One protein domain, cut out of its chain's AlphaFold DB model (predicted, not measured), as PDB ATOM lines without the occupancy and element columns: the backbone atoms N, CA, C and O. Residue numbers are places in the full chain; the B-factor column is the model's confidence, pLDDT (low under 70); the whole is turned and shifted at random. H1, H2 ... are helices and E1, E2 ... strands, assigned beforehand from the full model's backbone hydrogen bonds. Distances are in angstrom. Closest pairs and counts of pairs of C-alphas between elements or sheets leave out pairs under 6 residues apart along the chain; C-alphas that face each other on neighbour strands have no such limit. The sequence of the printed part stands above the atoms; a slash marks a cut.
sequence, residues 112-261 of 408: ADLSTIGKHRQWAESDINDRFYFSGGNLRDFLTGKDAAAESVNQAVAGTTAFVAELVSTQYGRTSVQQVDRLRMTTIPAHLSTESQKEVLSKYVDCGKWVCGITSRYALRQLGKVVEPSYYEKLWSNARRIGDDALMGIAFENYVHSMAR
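Overview. This is residues 112 to 261 of the 408 residues of an uncharacterized protein of Phytophthora infestans (UniProt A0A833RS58). A short ribbon of two strands, E1 and E2, lies in the middle of this mostly helical domain, with the helical hairpin H9 and H10 along one side, H9 next to E2. H1 to H4 form a cluster at one end, H8 bridges from H2 and H4 to H10, and H7 lies out on an arm from which residues 193 to 198 stick out. The printed part has 150 residues, with ten named helices and two named strands in the order H1 H2 H3 H4 H5 H6 E1 H7 E2 H8 H9 H10; the sheet, E1 - E2, is antiparallel. The whole is compact, with a radius of gyration of the C-alphas of 15.7 A and spans of 45 by 38 by 31 A.

Arrangement. H1, residues 112 to 120, touches H2, residues 125 to 135, at a steep tilt of 54 degrees; their closest C-alphas, Gly 118 and Ile 128, are 5.9 A apart. H3, residues 139 to 144, touches H2, closest at the C-alphas of Ser 135 and Asp 141, 5.1 A. H4, residues 146 to 158, runs the same way as H2 at a shallow tilt of 20 degrees and touches it, closest at the C-alphas of Arg 131 and Lys 146, 5.3 A. H5, residues 162 to 168, touches H6, residues 180 to 183, closest at the C-alphas of Val 168 and Val 180, 6.9 A. E1, residues 184 to 187, and E2, residues 211 to 214, are antiparallel neighbours, with N 185 and O 213 at 2.8 A and N 213 and O 185 at 2.9 A, within hydrogen-bond range. H7, residues 197 to 203, touches no helix. H8, residues 217 to 223, touches H4, closest at the C-alphas of Val 153 and Ala 219, 5.9 A. H9, residues 229 to 242, and H10, residues 245 to 261, form a helical hairpin, opposite ways at a shallow tilt of 6 degrees; the closest C-alphas, Trp 236 and Met 248, are 5.0 A apart. The C-alphas of Gly 213 and Leu 235, closest between E2 and H9, are 6.6 A apart. H8 touches H10, whose residues 247 to 254 alone take part, closest at the C-alphas of Arg 221 and Asn 254, 6.7 A. Every O i to N i+4 pair is within hydrogen-bond range in H1, H2, H3, H4, H7, H8, H9 and H10, and 2 of 3 are in H5; H6 is too short for such a pair.

Along the chain. H1 begins at C-alpha 112 (-23.387, -32.181, 41.786). H2 is 15.2 A long, H4 18.0 A, H9 20.5 A and H10 24.5 A. H10 ends at C-alpha 261 (-46.002, -31.635, 17.038).

Size, cuts and confidence. The C-alphas farthest apart, Lys 198 and Arg 261, are 46.0 A apart. The printed part has no cut, and H5 to H6 is a long link of 11 residues. The mean pLDDT of the printed part is 79.5, and residues 159 to 182 are under 70.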
ATOM      1  N   ALA A 112     -23.991 -32.252  40.457       82.62
ATOM      2  CA  ALA A 112     -23.387 -32.181  41.786       82.62
ATOM      3  C   ALA A 112     -22.008 -31.505  41.746       82.62
ATOM      4  O   ALA A 112     -21.723 -30.606  42.544       82.62
ATOM      5  N   ASP A 113     -21.186 -31.863  40.762       84.12
ATOM      6  CA  ASP A 113     -19.866 -31.262  40.601       84.12
ATOM      7  C   ASP A 113     -19.964 -29.784  40.200       84.12
ATOM      8  O   ASP A 113     -19.310 -28.923  40.793       84.12
ATOM      9  N   LEU A 114     -20.845 -29.456  39.247       88.81
ATOM     10  CA  LEU A 114     -21.089 -28.067  38.850       88.81
ATOM     11  C   LEU A 114     -21.673 -27.232  39.995       88.81
ATOM     12  O   LEU A 114     -21.323 -26.062  40.148       88.81
ATOM     13  N   SER A 115     -22.493 -27.838  40.855       89.19
ATOM     14  CA  SER A 115     -22.994 -27.185  42.067       89.19
ATOM     15  C   SER A 115     -21.865 -26.856  43.042       89.19
ATOM     16  O   SER A 115     -21.892 -25.801  43.670       89.19
ATOM     17  N   THR A 116     -20.840 -27.705  43.144       91.25
ATOM     18  CA  THR A 116     -19.647 -27.428  43.963       91.25
ATOM     19  C   THR A 116     -18.880 -26.218  43.429       91.25
ATOM     20  O   THR A 116     -18.496 -25.336  44.198       91.25
ATOM     21  N   ILE A 117     -18.731 -26.119  42.104       89.88
ATOM     22  CA  ILE A 117     -18.118 -24.955  41.447       89.88
ATOM     23  C   ILE A 117     -18.945 -23.689  41.698       89.88
ATOM     24  O   ILE A 117     -18.384 -22.657  42.065       89.88
ATOM     25  N   GLY A 118     -20.269 -23.765  41.545       91.50
ATOM     26  CA  GLY A 118     -21.167 -22.638  41.790       91.50
ATOM     27  C   GLY A 118     -21.122 -22.143  43.237       91.50
ATOM     28  O   GLY A 118     -20.988 -20.945  43.470       91.50
ATOM     29  N   LYS A 119     -21.117 -23.062  44.213       93.31
ATOM     30  CA  LYS A 119     -20.952 -22.734  45.640       93.31
ATOM     31  C   LYS A 119     -19.615 -22.051  45.921       93.31
ATOM     32  O   LYS A 119     -19.582 -21.050  46.628       93.31
ATOM     33  N   HIS A 120     -18.520 -22.536  45.329       92.94
ATOM     34  CA  HIS A 120     -17.210 -21.887  45.444       92.94
ATOM     35  C   HIS A 120     -17.208 -20.463  44.859       92.94
ATOM     36  O   HIS A 120     -16.538 -19.575  45.378       92.94
ATOM     37  N   ARG A 121     -17.993 -20.230  43.801       91.62
ATOM     38  CA  ARG A 121     -18.228 -18.907  43.203       91.62
ATOM     39  C   ARG A 121     -19.279 -18.069  43.938       91.62
ATOM     40  O   ARG A 121     -19.539 -16.955  43.498       91.62
ATOM     41  N   GLN A 122     -19.848 -18.578  45.034       95.19
ATOM     42  CA  GLN A 122     -20.906 -17.934  45.818       95.19
ATOM     43  C   GLN A 122     -22.178 -17.631  45.005       95.19
ATOM     44  O   GLN A 122     -22.865 -16.644  45.252       95.19
ATOM     45  N   TRP A 123     -22.503 -18.471  44.021       94.81
ATOM     46  CA  TRP A 123     -23.756 -18.355  43.273       94.81
ATOM     47  C   TRP A 123     -24.938 -18.903  44.071       94.81
ATOM     48  O   TRP A 123     -24.809 -19.886  44.804       94.81
ATOM     49  N   ALA A 124     -26.105 -18.281  43.892       93.94
ATOM     50  CA  ALA A 124     -27.360 -18.794  44.426       93.94
ATOM     51  C   ALA A 124     -27.731 -20.130  43.761       93.94
ATOM     52  O   ALA A 124     -27.393 -20.380  42.603       93.94
ATOM     53  N   GLU A 125     -28.471 -20.983  44.473       89.31
ATOM     54  CA  GLU A 125     -28.885 -22.292  43.950       89.31
ATOM     55  C   GLU A 125     -29.746 -22.176  42.683       89.31
ATOM     56  O   GLU A 125     -29.591 -22.973  41.759       89.31
ATOM     57  N   SER A 126     -30.601 -21.153  42.600       86.38
ATOM     58  CA  SER A 126     -31.373 -20.843  41.395       86.38
ATOM     59  C   SER A 126     -30.473 -20.545  40.189       86.38
ATOM     60  O   SER A 126     -30.676 -21.135  39.134       86.38
ATOM     61  N   ASP A 127     -29.424 -19.732  40.350       90.00
ATOM     62  CA  ASP A 127     -28.476 -19.423  39.266       90.00
ATOM     63  C   ASP A 127     -27.676 -20.665  38.835       90.00
ATOM     64  O   ASP A 127     -27.467 -20.909  37.648       90.00
ATOM     65  N   ILE A 128     -27.278 -21.517  39.787       90.38
ATOM     66  CA  ILE A 128     -26.632 -22.805  39.483       90.38
ATOM     67  C   ILE A 128     -27.565 -23.693  38.652       90.38
ATOM     68  O   ILE A 128     -27.127 -24.303  37.672       90.38
ATOM     69  N   ASN A 129     -28.842 -23.772  39.032       87.06
ATOM     70  CA  ASN A 129     -29.845 -24.559  38.321       87.06
ATOM     71  C   ASN A 129     -30.080 -24.031  36.901       87.06
ATOM     72  O   ASN A 129     -30.077 -24.831  35.963       87.06
ATOM     73  N   ASP A 130     -30.198 -22.714  36.733       87.50
ATOM     74  CA  ASP A 130     -30.355 -22.074  35.425       87.50
ATOM     75  C   ASP A 130     -29.135 -22.343  34.541       87.50
ATOM     76  O   ASP A 130     -29.254 -22.863  33.430       87.50
ATOM     77  N   ARG A 131     -27.923 -22.095  35.042       91.44
ATOM     78  CA  ARG A 131     -26.685 -22.379  34.297       91.44
ATOM     79  C   ARG A 131     -26.581 -23.844  33.900       91.44
ATOM     80  O   ARG A 131     -26.150 -24.148  32.786       91.44
ATOM     81  N   PHE A 132     -26.971 -24.768  34.779       88.19
ATOM     82  CA  PHE A 132     -26.986 -26.196  34.466       88.19
ATOM     83  C   PHE A 132     -28.011 -26.533  33.375       88.19
ATOM     84  O   PHE A 132     -27.706 -27.314  32.476       88.19
ATOM     85  N   TYR A 133     -29.192 -25.912  33.409       85.94
ATOM     86  CA  TYR A 133     -30.240 -26.099  32.404       85.94
ATOM     87  C   TYR A 133     -29.757 -25.765  30.983       85.94
ATOM     88  O   TYR A 133     -30.007 -26.545  30.059       85.94
ATOM     89  N   PHE A 134     -29.012 -24.667  30.816       87.50
ATOM     90  CA  PHE A 134     -28.465 -24.274  29.512       87.50
ATOM     91  C   PHE A 134     -27.211 -25.058  29.116       87.50
ATOM     92  O   PHE A 134     -27.068 -25.435  27.955       87.50
ATOM     93  N   SER A 135     -26.309 -25.327  30.061       86.31
ATOM     94  CA  SER A 135     -25.000 -25.924  29.760       86.31
ATOM     95  C   SER A 135     -24.987 -27.452  29.705       86.31
ATOM     96  O   SER A 135     -24.125 -28.027  29.045       86.31
ATOM     97  N   GLY A 136     -25.885 -28.133  30.423       82.19
ATOM     98  CA  GLY A 136     -25.940 -29.593  30.451       82.19
ATOM     99  C   GLY A 136     -24.654 -30.283  30.907       82.19
ATOM    100  O   GLY A 136     -24.328 -31.345  30.399       82.19
ATOM    101  N   GLY A 137     -23.842 -29.688  31.779       82.25
ATOM    102  CA  GLY A 137     -22.539 -30.275  32.133       82.25
ATOM    103  C   GLY A 137     -21.362 -29.764  31.294       82.25
ATOM    104  O   GLY A 137     -20.211 -30.115  31.572       82.25
ATOM    105  N   ASN A 138     -21.609 -28.891  30.310       82.62
ATOM    106  CA  ASN A 138     -20.558 -28.127  29.648       82.62
ATOM    107  C   ASN A 138     -19.974 -27.103  30.624       82.62
ATOM    108  O   ASN A 138     -20.577 -26.058  30.863       82.62
ATOM    109  N   LEU A 139     -18.781 -27.352  31.166       83.38
ATOM    110  CA  LEU A 139     -18.187 -26.401  32.109       83.38
ATOM    111  C   LEU A 139     -17.966 -25.015  31.485       83.38
ATOM    112  O   LEU A 139     -18.084 -24.013  32.182       83.38
ATOM    113  N   ARG A 140     -17.646 -24.932  30.187       81.06
ATOM    114  CA  ARG A 140     -17.442 -23.638  29.523       81.06
ATOM    115  C   ARG A 140     -18.742 -22.837  29.532       81.06
ATOM    116  O   ARG A 140     -18.730 -21.721  30.041       81.06
ATOM    117  N   ASP A 141     -19.833 -23.425  29.050       84.94
ATOM    118  CA  ASP A 141     -21.123 -22.730  28.963       84.94
ATOM    119  C   ASP A 141     -21.717 -22.466  30.358       84.94
ATOM    120  O   ASP A 141     -22.323 -21.425  30.608       84.94
ATOM    121  N   PHE A 142     -21.464 -23.363  31.319       88.50
ATOM    122  CA  PHE A 142     -21.846 -23.175  32.719       88.50
ATOM    123  C   PHE A 142     -21.183 -21.926  33.328       88.50
ATOM    124  O   PHE A 142     -21.818 -21.153  34.052       88.50
ATOM    125  N   LEU A 143     -19.902 -21.700  33.013       89.12
ATOM    126  CA  LEU A 143     -19.135 -20.559  33.511       89.12
ATOM    127  C   LEU A 143     -19.483 -19.242  32.800       89.12
ATOM    128  O   LEU A 143     -19.413 -18.194  33.442       89.12
ATOM    129  N   THR A 144     -19.868 -19.263  31.519       86.00
ATOM    130  CA  THR A 144     -20.206 -18.039  30.762       86.00
ATOM    131  C   THR A 144     -21.562 -17.445  31.134       86.00
ATOM    132  O   THR A 144     -21.759 -16.249  30.947       86.00
ATOM    133  N   GLY A 145     -22.466 -18.237  31.716       83.75
ATOM    134  CA  GLY A 145     -23.784 -17.776  32.164       83.75
ATOM    135  C   GLY A 145     -24.894 -18.012  31.147       83.75
ATOM    136  O   GLY A 145     -24.637 -18.366  29.996       83.75
ATOM    137  N   LYS A 146     -26.140 -17.851  31.612       84.62
ATOM    138  CA  LYS A 146     -27.338 -18.323  30.906       84.62
ATOM    139  C   LYS A 146     -27.503 -17.719  29.511       84.62
ATOM    140  O   LYS A 146     -27.739 -18.468  28.574       84.62
ATOM    141  N   ASP A 147     -27.306 -16.410  29.354       85.69
ATOM    142  CA  ASP A 147     -27.618 -15.720  28.095       85.69
ATOM    143  C   ASP A 147     -26.632 -16.124  26.990       85.69
ATOM    144  O   ASP A 147     -27.037 -16.527  25.900       85.69
ATOM    145  N   ALA A 148     -25.334 -16.139  27.308       85.88
ATOM    146  CA  ALA A 148     -24.291 -16.581  26.384       85.88
ATOM    147  C   ALA A 148     -24.409 -18.077  26.043       85.88
ATOM    148  O   ALA A 148     -24.185 -18.479  24.899       85.88
ATOM    149  N   ALA A 149     -24.774 -18.912  27.024       86.38
ATOM    150  CA  ALA A 149     -25.020 -20.332  26.796       86.38
ATOM    151  C   ALA A 149     -26.245 -20.547  25.889       86.38
ATOM    152  O   ALA A 149     -26.172 -21.325  24.939       86.38
ATOM    153  N   ALA A 150     -27.340 -19.824  26.134       86.44
ATOM    154  CA  ALA A 150     -28.555 -19.883  25.328       86.44
ATOM    155  C   ALA A 150     -28.300 -19.446  23.882       86.44
ATOM    156  O   ALA A 150     -28.704 -20.146  22.957       86.44
ATOM    157  N   GLU A 151     -27.591 -18.334  23.675       85.62
ATOM    158  CA  GLU A 151     -27.227 -17.852  22.342       85.62
ATOM    159  C   GLU A 151     -26.369 -18.879  21.591       85.62
ATOM    160  O   GLU A 151     -26.677 -19.231  20.453       85.62
ATOM    161  N   SER A 152     -25.345 -19.424  22.254       81.38
ATOM    162  CA  SER A 152     -24.484 -20.471  21.695       81.38
ATOM    163  C   SER A 152     -25.281 -21.718  21.290       81.38
ATOM    164  O   SER A 152     -25.087 -22.253  20.196       81.38
ATOM    165  N   VAL A 153     -26.215 -22.164  22.136       83.44
ATOM    166  CA  VAL A 153     -27.095 -23.298  21.826       83.44
ATOM    167  C   VAL A 153     -28.021 -22.970  20.657       83.44
ATOM    168  O   VAL A 153     -28.132 -23.775  19.737       83.44
ATOM    169  N   ASN A 154     -28.649 -21.793  20.643       84.31
ATOM    170  CA  ASN A 154     -29.556 -21.382  19.568       84.31
ATOM    171  C   ASN A 154     -28.842 -21.336  18.213       84.31
ATOM    172  O   ASN A 154     -29.379 -21.839  17.228       84.31
ATOM    173  N   GLN A 155     -27.625 -20.788  18.162       81.12
ATOM    174  CA  GLN A 155     -26.811 -20.766  16.945       81.12
ATOM    175  C   GLN A 155     -26.493 -22.183  16.452       81.12
ATOM    176  O   GLN A 155     -26.588 -22.461  15.255       81.12
ATOM    177  N   ALA A 156     -26.156 -23.100  17.364       78.50
ATOM    178  CA  ALA A 156     -25.880 -24.485  17.003       78.50
ATOM    179  C   ALA A 156     -27.142 -25.234  16.529       78.50
ATOM    180  O   ALA A 156     -27.078 -25.990  15.559       78.50
ATOM    181  N   VAL A 157     -28.299 -24.990  17.153       78.69
ATOM    182  CA  VAL A 157     -29.580 -25.596  16.752       78.69
ATOM    183  C   VAL A 157     -30.067 -25.053  15.412       78.69
ATOM    184  O   VAL A 157     -30.494 -25.838  14.575       78.69
ATOM    185  N   ALA A 158     -29.937 -23.749  15.152       76.31
ATOM    186  CA  ALA A 158     -30.299 -23.153  13.862       76.31
ATOM    187  C   ALA A 158     -29.515 -23.764  12.685       76.31
ATOM    188  O   ALA A 158     -30.018 -23.833  11.567       76.31
ATOM    189  N   GLY A 159     -28.290 -24.236  12.939       69.06
ATOM    190  CA  GLY A 159     -27.479 -24.964  11.964       69.06
ATOM    191  C   GLY A 159     -27.770 -26.466  11.867       69.06
ATOM    192  O   GLY A 159     -27.110 -27.142  11.080       69.06
ATOM    193  N   THR A 160     -28.701 -27.009  12.660       68.94
ATOM    194  CA  THR A 160     -28.983 -28.451  12.732       68.94
ATOM    195  C   THR A 160     -30.104 -28.840  11.766       68.94
ATOM    196  O   THR A 160     -31.251 -28.442  11.932       68.94
ATOM    197  N   THR A 161     -29.783 -29.665  10.769       66.81
ATOM    198  CA  THR A 161     -30.768 -30.377   9.934       66.81
ATOM    199  C   THR A 161     -31.096 -31.753  10.527       66.81
ATOM    200  O   THR A 161     -30.387 -32.225  11.417       66.81
ATOM    201  N   ALA A 162     -32.113 -32.451  10.008       61.06
ATOM    202  CA  ALA A 162     -32.430 -33.827  10.419       61.06
ATOM    203  C   ALA A 162     -31.217 -34.780  10.307       61.06
ATOM    204  O   ALA A 162     -30.944 -35.553  11.220       61.06
ATOM    205  N   PHE A 163     -30.418 -34.645   9.242       62.53
ATOM    206  CA  PHE A 163     -29.159 -35.383   9.068       62.53
ATOM    207  C   PHE A 163     -28.122 -35.045  10.153       62.53
ATOM    208  O   PHE A 163     -27.403 -35.908  10.650       62.53
ATOM    209  N   VAL A 164     -28.048 -33.775  10.550       64.75
ATOM    210  CA  VAL A 164     -27.116 -33.308  11.581       64.75
ATOM    211  C   VAL A 164     -27.556 -33.750  12.978       64.75
ATOM    212  O   VAL A 164     -26.706 -34.039  13.817       64.75
ATOM    213  N   ALA A 165     -28.862 -33.876  13.222       63.78
ATOM    214  CA  ALA A 165     -29.392 -34.407  14.473       63.78
ATOM    215  C   ALA A 165     -28.949 -35.859  14.716       63.78
ATOM    216  O   ALA A 165     -28.622 -36.217  15.849       63.78
ATOM    217  N   GLU A 166     -28.844 -36.681  13.664       65.12
ATOM    218  CA  GLU A 166     -28.311 -38.043  13.793       65.12
ATOM    219  C   GLU A 166     -26.851 -38.055  14.259       65.12
ATOM    220  O   GLU A 166     -26.483 -38.872  15.106       65.12
ATOM    221  N   LEU A 167     -26.031 -37.108  13.782       65.94
ATOM    222  CA  LEU A 167     -24.619 -37.000  14.167       65.94
ATOM    223  C   LEU A 167     -24.438 -36.749  15.664       65.94
ATOM    224  O   LEU A 167     -23.433 -37.178  16.237       65.94
ATOM    225  N   VAL A 168     -25.419 -36.115  16.312       66.56
ATOM    226  CA  VAL A 168     -25.372 -35.826  17.744       66.56
ATOM    227  C   VAL A 168     -25.316 -37.099  18.596       66.56
ATOM    228  O   VAL A 168     -24.719 -37.104  19.671       66.56
ATOM    229  N   SER A 169     -25.878 -38.198  18.098       63.09
ATOM    230  CA  SER A 169     -25.903 -39.488  18.796       63.09
ATOM    231  C   SER A 169     -24.740 -40.406  18.409       63.09
ATOM    232  O   SER A 169     -24.685 -41.545  18.869       63.09
ATOM    233  N   THR A 170     -23.803 -39.945  17.574       65.06
ATOM    234  CA  THR A 170     -22.670 -40.756  17.101       65.06
ATOM    235  C   THR A 170     -21.331 -40.216  17.587       65.06
ATOM    236  O   THR A 170     -21.162 -39.011  17.756       65.06
ATOM    237  N   GLN A 171     -20.353 -41.115  17.733       57.62
ATOM    238  CA  GLN A 171     -18.942 -40.782  17.988       57.62
ATOM    239  C   GLN A 171     -18.229 -40.178  16.769       57.62
ATOM    240  O   GLN A 171     -17.128 -39.641  16.877       57.62
ATOM    241  N   TYR A 172     -18.846 -40.263  15.588       57.19
ATOM    242  CA  TYR A 172     -18.262 -39.785  14.347       57.19
ATOM    243  C   TYR A 172     -18.487 -38.278  14.234       57.19
ATOM    244  O   TYR A 172     -19.515 -37.793  13.771       57.19
ATOM    245  N   GLY A 173     -17.514 -37.498  14.699       47.84
ATOM    246  CA  GLY A 173     -17.387 -36.098  14.321       47.84
ATOM    247  C   GLY A 173     -16.770 -36.011  12.935       47.84
ATOM    248  O   GLY A 173     -15.555 -35.905  12.816       47.84
ATOM    249  N   ARG A 174     -17.574 -36.040  11.867       39.53
ATOM    250  CA  ARG A 174     -17.083 -35.402  10.641       39.53
ATOM    251  C   ARG A 174     -16.972 -33.921  10.952       39.53
ATOM    252  O   ARG A 174     -17.914 -33.373  11.504       39.53
ATOM    253  N   THR A 175     -15.822 -33.344  10.617       43.59
ATOM    254  CA  THR A 175     -15.467 -31.920  10.500       43.59
ATOM    255  C   THR A 175     -16.658 -31.000  10.190       43.59
ATOM    256  O   THR A 175     -16.780 -30.488   9.074       43.59
ATOM    257  N   SER A 176     -17.581 -30.810  11.132       42.09
ATOM    258  CA  SER A 176     -18.793 -30.061  10.858       42.09
ATOM    259  C   SER A 176     -18.465 -28.601  11.083       42.09
ATOM    260  O   SER A 176     -18.153 -28.159  12.184       42.09
ATOM    261  N   VAL A 177     -18.547 -27.838   9.999       44.75
ATOM    262  CA  VAL A 177     -18.498 -26.369  10.003       44.75
ATOM    263  C   VAL A 177     -19.601 -25.788  10.912       44.75
ATOM    264  O   VAL A 177     -19.518 -24.656  11.377       44.75
ATOM    265  N   GLN A 178     -20.624 -26.591  11.202       52.69
ATOM    266  CA  GLN A 178     -21.739 -26.298  12.091       52.69
ATOM    267  C   GLN A 178     -21.365 -26.712  13.520       52.69
ATOM    268  O   GLN A 178     -20.810 -27.786  13.729       52.69
ATOM    269  N   GLN A 179     -21.657 -25.869  14.508       61.09
ATOM    270  CA  GLN A 179     -21.257 -25.995  15.919       61.09
ATOM    271  C   GLN A 179     -21.927 -27.166  16.681       61.09
ATOM    272  O   GLN A 179     -22.199 -27.064  17.872       61.09
ATOM    273  N   VAL A 180     -22.196 -28.290  16.020       60.59
ATOM    274  CA  VAL A 180     -22.874 -29.486  16.545       60.59
ATOM    275  C   VAL A 180     -22.128 -30.074  17.740       60.59
ATOM    276  O   VAL A 180     -22.753 -30.510  18.701       60.59
ATOM    277  N   ASP A 181     -20.795 -29.985  17.741       62.22
ATOM    278  CA  ASP A 181     -19.940 -30.345  18.880       62.22
ATOM    279  C   ASP A 181     -20.213 -29.518  20.148       62.22
ATOM    280  O   ASP A 181     -19.751 -29.880  21.226       62.22
ATOM    281  N   ARG A 182     -20.945 -28.400  20.049       68.31
ATOM    282  CA  ARG A 182     -21.423 -27.655  21.223       68.31
ATOM    283  C   ARG A 182     -22.697 -28.248  21.820       68.31
ATOM    284  O   ARG A 182     -22.912 -28.092  23.016       68.31
ATOM    285  N   LEU A 183     -23.527 -28.909  21.009       73.88
ATOM    286  CA  LEU A 183     -24.739 -29.602  21.466       73.88
ATOM    287  C   LEU A 183     -24.404 -31.015  21.949       73.88
ATOM    288  O   LEU A 183     -24.914 -31.466  22.973       73.88
ATOM    289  N   ARG A 184     -23.536 -31.708  21.206       76.12
ATOM    290  CA  ARG A 184     -23.102 -33.071  21.494       76.12
ATOM    291  C   ARG A 184     -22.073 -33.087  22.617       76.12
ATOM    292  O   ARG A 184     -20.976 -32.558  22.477       76.12
ATOM    293  N   MET A 185     -22.384 -33.824  23.669       77.81
ATOM    294  CA  MET A 185     -21.419 -34.282  24.654       77.81
ATOM    295  C   MET A 185     -21.043 -35.728  24.404       77.81
ATOM    296  O   MET A 185     -21.824 -36.520  23.884       77.81
ATOM    297  N   THR A 186     -19.824 -36.070  24.797       78.38
ATOM    298  CA  THR A 186     -19.359 -37.452  24.808       78.38
ATOM    299  C   THR A 186     -19.005 -37.823  26.245       78.38
ATOM    300  O   THR A 186     -18.485 -37.008  27.006       78.38
ATOM    301  N   THR A 187     -19.365 -39.035  26.643       79.06
ATOM    302  CA  THR A 187     -19.216 -39.544  28.006       79.06
ATOM    303  C   THR A 187     -18.883 -41.030  27.990       79.06
ATOM    304  O   THR A 187     -18.695 -41.629  26.932       79.06
ATOM    305  N   ILE A 188     -18.818 -41.628  29.172       84.50
ATOM    306  CA  ILE A 188     -18.608 -43.055  29.374       84.50
ATOM    307  C   ILE A 188     -19.847 -43.705  30.016       84.50
ATOM    308  O   ILE A 188     -20.631 -43.013  30.665       84.50
ATOM    309  N   PRO A 189     -20.039 -45.028  29.871       81.94
ATOM    310  CA  PRO A 189     -21.090 -45.761  30.570       81.94
ATOM    311  C   PRO A 189     -20.915 -45.689  32.088       81.94
ATOM    312  O   PRO A 189     -19.780 -45.633  32.576       81.94
ATOM    313  N   ALA A 190     -22.027 -45.785  32.823       80.00
ATOM    314  CA  ALA A 190     -22.017 -45.796  34.284       80.00
ATOM    315  C   ALA A 190     -21.077 -46.879  34.842       80.00
ATOM    316  O   ALA A 190     -20.874 -47.932  34.225       80.00
ATOM    317  N   HIS A 191     -20.482 -46.611  36.004       81.19
ATOM    318  CA  HIS A 191     -19.670 -47.596  36.714       81.19
ATOM    319  C   HIS A 191     -20.562 -48.703  37.271       81.19
ATOM    320  O   HIS A 191     -21.581 -48.420  37.902       81.19
ATOM    321  N   LEU A 192     -20.169 -49.956  37.060       79.50
ATOM    322  CA  LEU A 192     -20.809 -51.091  37.719       79.50
ATOM    323  C   LEU A 192     -20.032 -51.410  38.998       79.50
ATOM    324  O   LEU A 192     -18.805 -51.333  39.020       79.50
ATOM    325  N   SER A 193     -20.732 -51.797  40.063       75.06
ATOM    326  CA  SER A 193     -20.120 -52.121  41.363       75.06
ATOM    327  C   SER A 193     -19.132 -53.294  41.310       75.06
ATOM    328  O   SER A 193     -18.344 -53.476  42.233       75.06
ATOM    329  N   THR A 194     -19.163 -54.079  40.236       81.38
ATOM    330  CA  THR A 194     -18.310 -55.244  39.993       81.38
ATOM    331  C   THR A 194     -17.071 -54.939  39.148       81.38
ATOM    332  O   THR A 194     -16.261 -55.837  38.933       81.38
ATOM    333  N   GLU A 195     -16.910 -53.709  38.648       85.31
ATOM    334  CA  GLU A 195     -15.796 -53.354  37.763       85.31
ATOM    335  C   GLU A 195     -14.484 -53.166  38.526       85.31
ATOM    336  O   GLU A 195     -14.389 -52.428  39.509       85.31
ATOM    337  N   SER A 196     -13.424 -53.780  38.008       84.88
ATOM    338  CA  SER A 196     -12.058 -53.493  38.427       84.88
ATOM    339  C   SER A 196     -11.649 -52.071  38.028       84.88
ATOM    340  O   SER A 196     -12.100 -51.510  37.026       84.88
ATOM    341  N   GLN A 197     -10.686 -51.494  38.753       80.88
ATOM    342  CA  GLN A 197     -10.127 -50.180  38.419       80.88
ATOM    343  C   GLN A 197      -9.595 -50.120  36.975       80.88
ATOM    344  O   GLN A 197      -9.717 -49.099  36.302       80.88
ATOM    345  N   LYS A 198      -9.042 -51.227  36.463       81.56
ATOM    346  CA  LYS A 198      -8.547 -51.321  35.084       81.56
ATOM    347  C   LYS A 198      -9.682 -51.209  34.061       81.56
ATOM    348  O   LYS A 198      -9.515 -50.537  33.044       81.56
ATOM    349  N   GLU A 199     -10.829 -51.827  34.328       84.00
ATOM    350  CA  GLU A 199     -12.015 -51.738  33.469       84.00
ATOM    351  C   GLU A 199     -12.609 -50.332  33.489       84.00
ATOM    352  O   GLU A 199     -12.887 -49.781  32.421       84.00
ATOM    353  N   VAL A 200     -12.691 -49.708  34.665       81.81
ATOM    354  CA  VAL A 200     -13.106 -48.307  34.806       81.81
ATOM    355  C   VAL A 200     -12.203 -47.388  33.985       81.81
ATOM    356  O   VAL A 200     -12.693 -46.636  33.144       81.81
ATOM    357  N   LEU A 201     -10.881 -47.493  34.154       80.00
ATOM    358  CA  LEU A 201      -9.910 -46.684  33.412       80.00
ATOM    359  C   LEU A 201      -9.997 -46.922  31.898       80.00
ATOM    360  O   LEU A 201      -9.810 -45.983  31.127       80.00
ATOM    361  N   SER A 202     -10.314 -48.149  31.466       82.81
ATOM    362  CA  SER A 202     -10.456 -48.474  30.041       82.81
ATOM    363  C   SER A 202     -11.564 -47.667  29.362       82.81
ATOM    364  O   SER A 202     -11.384 -47.242  28.226       82.81
ATOM    365  N   LYS A 203     -12.669 -47.373  30.064       83.38
ATOM    366  CA  LYS A 203     -13.783 -46.583  29.515       83.38
ATOM    367  C   LYS A 203     -13.354 -45.175  29.099       83.38
ATOM    368  O   LYS A 203     -13.897 -44.632  28.150       83.38
ATOM    369  N   TYR A 204     -12.361 -44.600  29.773       78.38
ATOM    370  CA  TYR A 204     -11.883 -43.246  29.495       78.38
ATOM    371  C   TYR A 204     -10.890 -43.152  28.334       78.38
ATOM    372  O   TYR A 204     -10.615 -42.046  27.874       78.38
ATOM    373  N   VAL A 205     -10.334 -44.279  27.883       76.44
ATOM    374  CA  VAL A 205      -9.271 -44.324  26.858       76.44
ATOM    375  C   VAL A 205      -9.645 -45.136  25.620       76.44
ATOM    376  O   VAL A 205      -8.987 -45.018  24.593       76.44
ATOM    377  N   ASP A 206     -10.675 -45.974  25.713       77.31
ATOM    378  CA  ASP A 206     -11.210 -46.745  24.598       77.31
ATOM    379  C   ASP A 206     -12.401 -46.001  23.992       77.31
ATOM    380  O   ASP A 206     -13.501 -46.010  24.551       77.31
ATOM    381  N   CYS A 207     -12.175 -45.346  22.851       73.88
ATOM    382  CA  CYS A 207     -13.202 -44.556  22.179       73.88
ATOM    383  C   CYS A 207     -14.419 -45.388  21.760       73.88
ATOM    384  O   CYS A 207     -15.526 -44.860  21.760       73.88
ATOM    385  N   GLY A 208     -14.260 -46.698  21.524       74.81
ATOM    386  CA  GLY A 208     -15.378 -47.592  21.218       74.81
ATOM    387  C   GLY A 208     -16.357 -47.777  22.384       74.81
ATOM    388  O   GLY A 208     -17.479 -48.241  22.182       74.81
ATOM    389  N   LYS A 209     -15.962 -47.401  23.607       78.00
ATOM    390  CA  LYS A 209     -16.829 -47.428  24.793       78.00
ATOM    391  C   LYS A 209     -17.559 -46.113  25.029       78.00
ATOM    392  O   LYS A 209     -18.403 -46.063  25.921       78.00
ATOM    393  N   TRP A 210     -17.236 -45.056  24.291       82.75
ATOM    394  CA  TRP A 210     -17.803 -43.738  24.533       82.75
ATOM    395  C   TRP A 210     -19.245 -43.647  24.040       82.75
ATOM    396  O   TRP A 210     -19.645 -44.271  23.060       82.75
ATOM    397  N   VAL A 211     -20.043 -42.863  24.755       79.00
ATOM    398  CA  VAL A 211     -21.452 -42.620  24.449       79.00
ATOM    399  C   VAL A 211     -21.619 -41.143  24.132       79.00
ATOM    400  O   VAL A 211     -21.171 -40.293  24.901       79.00
ATOM    401  N   CYS A 212     -22.271 -40.835  23.015       77.31
ATOM    402  CA  CYS A 212     -22.566 -39.466  22.606       77.31
ATOM    403  C   CYS A 212     -24.043 -39.130  22.834       77.31
ATOM    404  O   CYS A 212     -24.927 -39.961  22.616       77.31
ATOM    405  N   GLY A 213     -24.313 -37.900  23.255       75.81
ATOM    406  CA  GLY A 213     -25.666 -37.391  23.423       75.81
ATOM    407  C   GLY A 213     -25.675 -35.926  23.833       75.81
ATOM    408  O   GLY A 213     -24.640 -35.353  24.161       75.81
ATOM    409  N   ILE A 214     -26.848 -35.307  23.816       78.94
ATOM    410  CA  ILE A 214     -27.026 -33.940  24.315       78.94
ATOM    411  C   ILE A 214     -27.426 -34.025  25.763       78.94
ATOM    412  O   ILE A 214     -28.339 -34.757  26.116       78.94
ATOM    413  N   THR A 215     -26.772 -33.235  26.591       77.69
ATOM    414  CA  THR A 215     -27.012 -33.205  28.033       77.69
ATOM    415  C   THR A 215     -27.631 -31.878  28.475       77.69
ATOM    416  O   THR A 215     -28.143 -31.759  29.587       77.69
ATOM    417  N   SER A 216     -27.622 -30.865  27.598       83.00
ATOM    418  CA  SER A 216     -28.309 -29.592  27.817       83.00
ATOM    419  C   SER A 216     -29.815 -29.759  27.626       83.00
ATOM    420  O   SER A 216     -30.296 -30.099  26.543       83.00
ATOM    421  N   ARG A 217     -30.568 -29.473  28.692       79.00
ATOM    422  CA  ARG A 217     -32.039 -29.453  28.685       79.00
ATOM    423  C   ARG A 217     -32.568 -28.452  27.674       79.00
ATOM    424  O   ARG A 217     -33.479 -28.766  26.911       79.00
ATOM    425  N   TYR A 218     -31.970 -27.267  27.669       84.25
ATOM    426  CA  TYR A 218     -32.344 -26.207  26.751       84.25
ATOM    427  C   TYR A 218     -32.110 -26.619  25.290       84.25
ATOM    428  O   TYR A 218     -33.012 -26.480  24.465       84.25
ATOM    429  N   ALA A 219     -30.948 -27.204  24.979       83.19
ATOM    430  CA  ALA A 219     -30.640 -27.701  23.638       83.19
ATOM    431  C   ALA A 219     -31.634 -28.766  23.165       83.19
ATOM    432  O   ALA A 219     -32.128 -28.687  22.042       83.19
ATOM    433  N   LEU A 220     -31.969 -29.726  24.031       78.56
ATOM    434  CA  LEU A 220     -32.931 -30.781  23.715       78.56
ATOM    435  C   LEU A 220     -34.319 -30.236  23.391       78.56
ATOM    436  O   LEU A 220     -34.938 -30.714  22.442       78.56
ATOM    437  N   ARG A 221     -34.767 -29.205  24.117       76.38
ATOM    438  CA  ARG A 221     -36.035 -28.516  23.844       76.38
ATOM    439  C   ARG A 221     -36.020 -27.755  22.527       76.38
ATOM    440  O   ARG A 221     -36.990 -27.818  21.780       76.38
ATOM    441  N   GLN A 222     -34.932 -27.049  22.218       79.88
ATOM    442  CA  GLN A 222     -34.829 -26.353  20.933       79.88
ATOM    443  C   GLN A 222     -34.781 -27.345  19.765       79.88
ATOM    444  O   GLN A 222     -35.415 -27.113  18.739       79.88
ATOM    445  N   LEU A 223     -34.111 -28.485  19.939       76.12
ATOM    446  CA  LEU A 223     -34.136 -29.562  18.952       76.12
ATOM    447  C   LEU A 223     -35.505 -30.218  18.830       76.12
ATOM    448  O   LEU A 223     -35.869 -30.618  17.731       76.12
ATOM    449  N   GLY A 224     -36.308 -30.227  19.896       72.00
ATOM    450  CA  GLY A 224     -37.682 -30.743  19.893       72.00
ATOM    451  C   GLY A 224     -38.614 -29.998  18.951       72.00
ATOM    452  O   GLY A 224     -39.725 -30.451  18.703       72.00
ATOM    453  N   LYS A 225     -38.156 -28.892  18.363       74.38
ATOM    454  CA  LYS A 225     -38.849 -28.152  17.307       74.38
ATOM    455  C   LYS A 225     -38.499 -28.623  15.893       74.38
ATOM    456  O   LYS A 225     -39.211 -28.268  14.965       74.38
ATOM    457  N   VAL A 226     -37.418 -29.389  15.723       74.81
ATOM    458  CA  VAL A 226     -36.871 -29.752  14.402       74.81
ATOM    459  C   VAL A 226     -36.546 -31.240  14.224       74.81
ATOM    460  O   VAL A 226     -36.511 -31.705  13.090       74.81
ATOM    461  N   VAL A 227     -36.301 -31.999  15.298       77.12
ATOM    462  CA  VAL A 227     -35.927 -33.424  15.211       77.12
ATOM    463  C   VAL A 227     -37.140 -34.335  15.328       77.12
ATOM    464  O   VAL A 227     -38.120 -33.991  15.993       77.12
ATOM    465  N   GLU A 228     -37.070 -35.501  14.690       82.88
ATOM    466  CA  GLU A 228     -38.115 -36.522  14.760       82.88
ATOM    467  C   GLU A 228     -38.143 -37.245  16.121       82.88
ATOM    468  O   GLU A 228     -37.098 -37.388  16.765       82.88
ATOM    469  N   PRO A 229     -39.300 -37.797  16.532       84.69
ATOM    470  CA  PRO A 229     -39.454 -38.537  17.789       84.69
ATOM    471  C   PRO A 229     -38.452 -39.682  18.000       84.69
ATOM    472  O   PRO A 229     -37.979 -39.891  19.117       84.69
ATOM    473  N   SER A 230     -38.048 -40.377  16.931       83.56
ATOM    474  CA  SER A 230     -37.088 -41.495  16.981       83.56
ATOM    475  C   SER A 230     -35.710 -41.095  17.533       83.56
ATOM    476  O   SER A 230     -34.967 -41.922  18.070       83.56
ATOM    477  N   TYR A 231     -35.348 -39.810  17.455       81.69
ATOM    478  CA  TYR A 231     -34.143 -39.288  18.094       81.69
ATOM    479  C   TYR A 231     -34.219 -39.401  19.623       81.69
ATOM    480  O   TYR A 231     -33.242 -39.782  20.272       81.69
ATOM    481  N   TYR A 232     -35.381 -39.108  20.205       84.06
ATOM    482  CA  TYR A 232     -35.578 -39.135  21.652       84.06
ATOM    483  C   TYR A 232     -35.629 -40.556  22.215       84.06
ATOM    484  O   TYR A 232     -35.186 -40.772  23.341       84.06
ATOM    485  N   GLU A 233     -36.038 -41.540  21.416       85.75
ATOM    486  CA  GLU A 233     -35.905 -42.968  21.742       85.75
ATOM    487  C   GLU A 233     -34.429 -43.381  21.880       85.75
ATOM    488  O   GLU A 233     -34.013 -44.007  22.866       85.75
ATOM    489  N   LYS A 234     -33.595 -42.963  20.915       81.62
ATOM    490  CA  LYS A 234     -32.138 -43.176  20.958       81.62
ATOM    491  C   LYS A 234     -31.518 -42.465  22.163       81.62
ATOM    492  O   LYS A 234     -30.682 -43.042  22.859       81.62
ATOM    493  N   LEU A 235     -31.943 -41.231  22.440       79.50
ATOM    494  CA  LEU A 235     -31.457 -40.459  23.581       79.50
ATOM    495  C   LEU A 235     -31.833 -41.106  24.916       79.50
ATOM    496  O   LEU A 235     -30.978 -41.192  25.793       79.50
ATOM    497  N   TRP A 236     -33.066 -41.595  25.062       85.94
ATOM    498  CA  TRP A 236     -33.511 -42.344  26.238       85.94
ATOM    499  C   TRP A 236     -32.625 -43.572  26.477       85.94
ATOM    500  O   TRP A 236     -32.134 -43.784  27.586       85.94
ATOM    501  N   SER A 237     -32.346 -44.332  25.417       84.56
ATOM    502  CA  SER A 237     -31.466 -45.505  25.470       84.56
ATOM    503  C   SER A 237     -30.039 -45.138  25.892       84.56
ATOM    504  O   SER A 237     -29.445 -45.802  26.747       84.56
ATOM    505  N   ASN A 238     -29.488 -44.049  25.349       79.38
ATOM    506  CA  ASN A 238     -28.168 -43.544  25.733       79.38
ATOM    507  C   ASN A 238     -28.145 -43.068  27.190       79.38
ATOM    508  O   ASN A 238     -27.221 -43.415  27.922       79.38
ATOM    509  N   ALA A 239     -29.173 -42.340  27.624       78.75
ATOM    510  CA  ALA A 239     -29.333 -41.859  28.991       78.75
ATOM    511  C   ALA A 239     -29.383 -43.015  30.002       78.75
ATOM    512  O   ALA A 239     -28.661 -42.997  31.000       78.75
ATOM    513  N   ARG A 240     -30.144 -44.073  29.688       84.38
ATOM    514  CA  ARG A 240     -30.196 -45.309  30.482       84.38
ATOM    515  C   ARG A 240     -28.812 -45.965  30.583       84.38
ATOM    516  O   ARG A 240     -28.407 -46.360  31.671       84.38
ATOM    517  N   ARG A 241     -28.048 -46.033  29.482       80.50
ATOM    518  CA  ARG A 241     -26.686 -46.617  29.461       80.50
ATOM    519  C   ARG A 241     -25.671 -45.858  30.319       80.50
ATOM    520  O   ARG A 241     -24.719 -46.464  30.813       80.50
ATOM    521  N   ILE A 242     -25.836 -44.547  30.471       76.31
ATOM    522  CA  ILE A 242     -24.933 -43.702  31.266       76.31
ATOM    523  C   ILE A 242     -25.455 -43.460  32.690       76.31
ATOM    524  O   ILE A 242     -24.778 -42.804  33.475       76.31
ATOM    525  N   GLY A 243     -26.631 -44.000  33.033       76.12
ATOM    526  CA  GLY A 243     -27.266 -43.809  34.338       76.12
ATOM    527  C   GLY A 243     -27.732 -42.372  34.593       76.12
ATOM    528  O   GLY A 243     -27.844 -41.961  35.746       76.12
ATOM    529  N   ASP A 244     -27.977 -41.588  33.537       75.19
ATOM    530  CA  ASP A 244     -28.423 -40.200  33.661       75.19
ATOM    531  C   ASP A 244     -29.952 -40.128  33.662       75.19
ATOM    532  O   ASP A 244     -30.625 -39.933  32.647       75.19
ATOM    533  N   ASP A 245     -30.495 -40.277  34.862       79.12
ATOM    534  CA  ASP A 245     -31.915 -40.161  35.158       79.12
ATOM    535  C   ASP A 245     -32.524 -38.831  34.693       79.12
ATOM    536  O   ASP A 245     -33.652 -38.780  34.192       79.12
ATOM    537  N   ALA A 246     -31.791 -37.732  34.865       75.31
ATOM    538  CA  ALA A 246     -32.262 -36.426  34.441       75.31
ATOM    539  C   ALA A 246     -32.417 -36.391  32.919       75.31
ATOM    540  O   ALA A 246     -33.418 -35.862  32.437       75.31
ATOM    541  N   LEU A 247     -31.466 -36.975  32.190       76.38
ATOM    542  CA  LEU A 247     -31.502 -37.065  30.738       76.38
ATOM    543  C   LEU A 247     -32.612 -37.979  30.220       76.38
ATOM    544  O   LEU A 247     -33.295 -37.606  29.267       76.38
ATOM    545  N   MET A 248     -32.860 -39.108  30.886       84.81
ATOM    546  CA  MET A 248     -33.999 -39.976  30.569       84.81
ATOM    547  C   MET A 248     -35.315 -39.193  30.643       84.81
ATOM    548  O   MET A 248     -36.092 -39.190  29.693       84.81
ATOM    549  N   GLY A 249     -35.542 -38.448  31.731       85.69
ATOM    550  CA  GLY A 249     -36.752 -37.635  31.878       85.69
ATOM    551  C   GLY A 249     -36.938 -36.619  30.745       85.69
ATOM    552  O   GLY A 249     -38.045 -36.464  30.240       85.69
ATOM    553  N   ILE A 250     -35.853 -35.974  30.301       81.69
ATOM    554  CA  ILE A 250     -35.900 -35.011  29.188       81.69
ATOM    555  C   ILE A 250     -36.215 -35.706  27.867       81.69
ATOM    556  O   ILE A 250     -36.998 -35.178  27.080       81.69
ATOM    557  N   ALA A 251     -35.588 -36.854  27.609       85.44
ATOM    558  CA  ALA A 251     -35.812 -37.616  26.390       85.44
ATOM    559  C   ALA A 251     -37.290 -38.004  26.265       85.44
ATOM    560  O   ALA A 251     -37.902 -37.751  25.235       85.44
ATOM    561  N   PHE A 252     -37.883 -38.512  27.345       91.25
ATOM    562  CA  PHE A 252     -39.295 -38.880  27.366       91.25
ATOM    563  C   PHE A 252     -40.231 -37.679  27.195       91.25
ATOM    564  O   PHE A 252     -41.127 -37.717  26.358       91.25
ATOM    565  N   GLU A 253     -39.987 -36.578  27.915       91.44
ATOM    566  CA  GLU A 253     -40.780 -35.349  27.777       91.44
ATOM    567  C   GLU A 253     -40.765 -34.821  26.332       91.44
ATOM    568  O   GLU A 253     -41.813 -34.532  25.756       91.44
ATOM    569  N   ASN A 254     -39.586 -34.747  25.706       87.69
ATOM    570  CA  ASN A 254     -39.474 -34.254  24.333       87.69
ATOM    571  C   ASN A 254     -40.017 -35.239  23.298       87.69
ATOM    572  O   ASN A 254     -40.532 -34.791  22.277       87.69
ATOM    573  N   TYR A 255     -39.953 -36.548  23.556       91.00
ATOM    574  CA  TYR A 255     -40.615 -37.524  22.702       91.00
ATOM    575  C   TYR A 255     -42.112 -37.225  22.594       91.00
ATOM    576  O   TYR A 255     -42.606 -37.040  21.484       91.00
ATOM    577  N   VAL A 256     -42.803 -37.077  23.730       93.44
ATOM    578  CA  VAL A 256     -44.247 -36.787  23.770       93.44
ATOM    579  C   VAL A 256     -44.569 -35.504  23.003       93.44
ATOM    580  O   VAL A 256     -45.422 -35.512  22.116       93.44
ATOM    581  N   HIS A 257     -43.840 -34.417  23.281       92.62
ATOM    582  CA  HIS A 257     -44.046 -33.139  22.591       92.62
ATOM    583  C   HIS A 257     -43.790 -33.244  21.082       92.62
ATOM    584  O   HIS A 257     -44.544 -32.676  20.298       92.62
ATOM    585  N   SER A 258     -42.759 -33.986  20.661       89.81
ATOM    586  CA  SER A 258     -42.435 -34.175  19.241       89.81
ATOM    587  C   SER A 258     -43.456 -35.046  18.505       89.81
ATOM    588  O   SER A 258     -43.792 -34.745  17.364       89.81
ATOM    589  N   MET A 259     -44.003 -36.075  19.161       92.94
ATOM    590  CA  MET A 259     -45.087 -36.894  18.612       92.94
ATOM    591  C   MET A 259     -46.328 -36.037  18.355       92.94
ATOM    592  O   MET A 259     -46.878 -36.078  17.256       92.94
ATOM    593  N   ALA A 260     -46.711 -35.203  19.329       93.25
ATOM    594  CA  ALA A 260     -47.839 -34.289  19.187       93.25
ATOM    595  C   ALA A 260     -47.593 -33.217  18.111       93.25
ATOM    596  O   ALA A 260     -48.460 -32.981  17.277       93.25
ATOM    597  N   ARG A 261     -46.403 -32.602  18.078       91.81
ATOM    598  CA  ARG A 261     -46.002 -31.635  17.038       91.81
ATOM    599  C   ARG A 261     -46.150 -32.217  15.629       91.81
ATOM    600  O   ARG A 261     -46.613 -31.524  14.731       91.81
TER     601      ARG A 261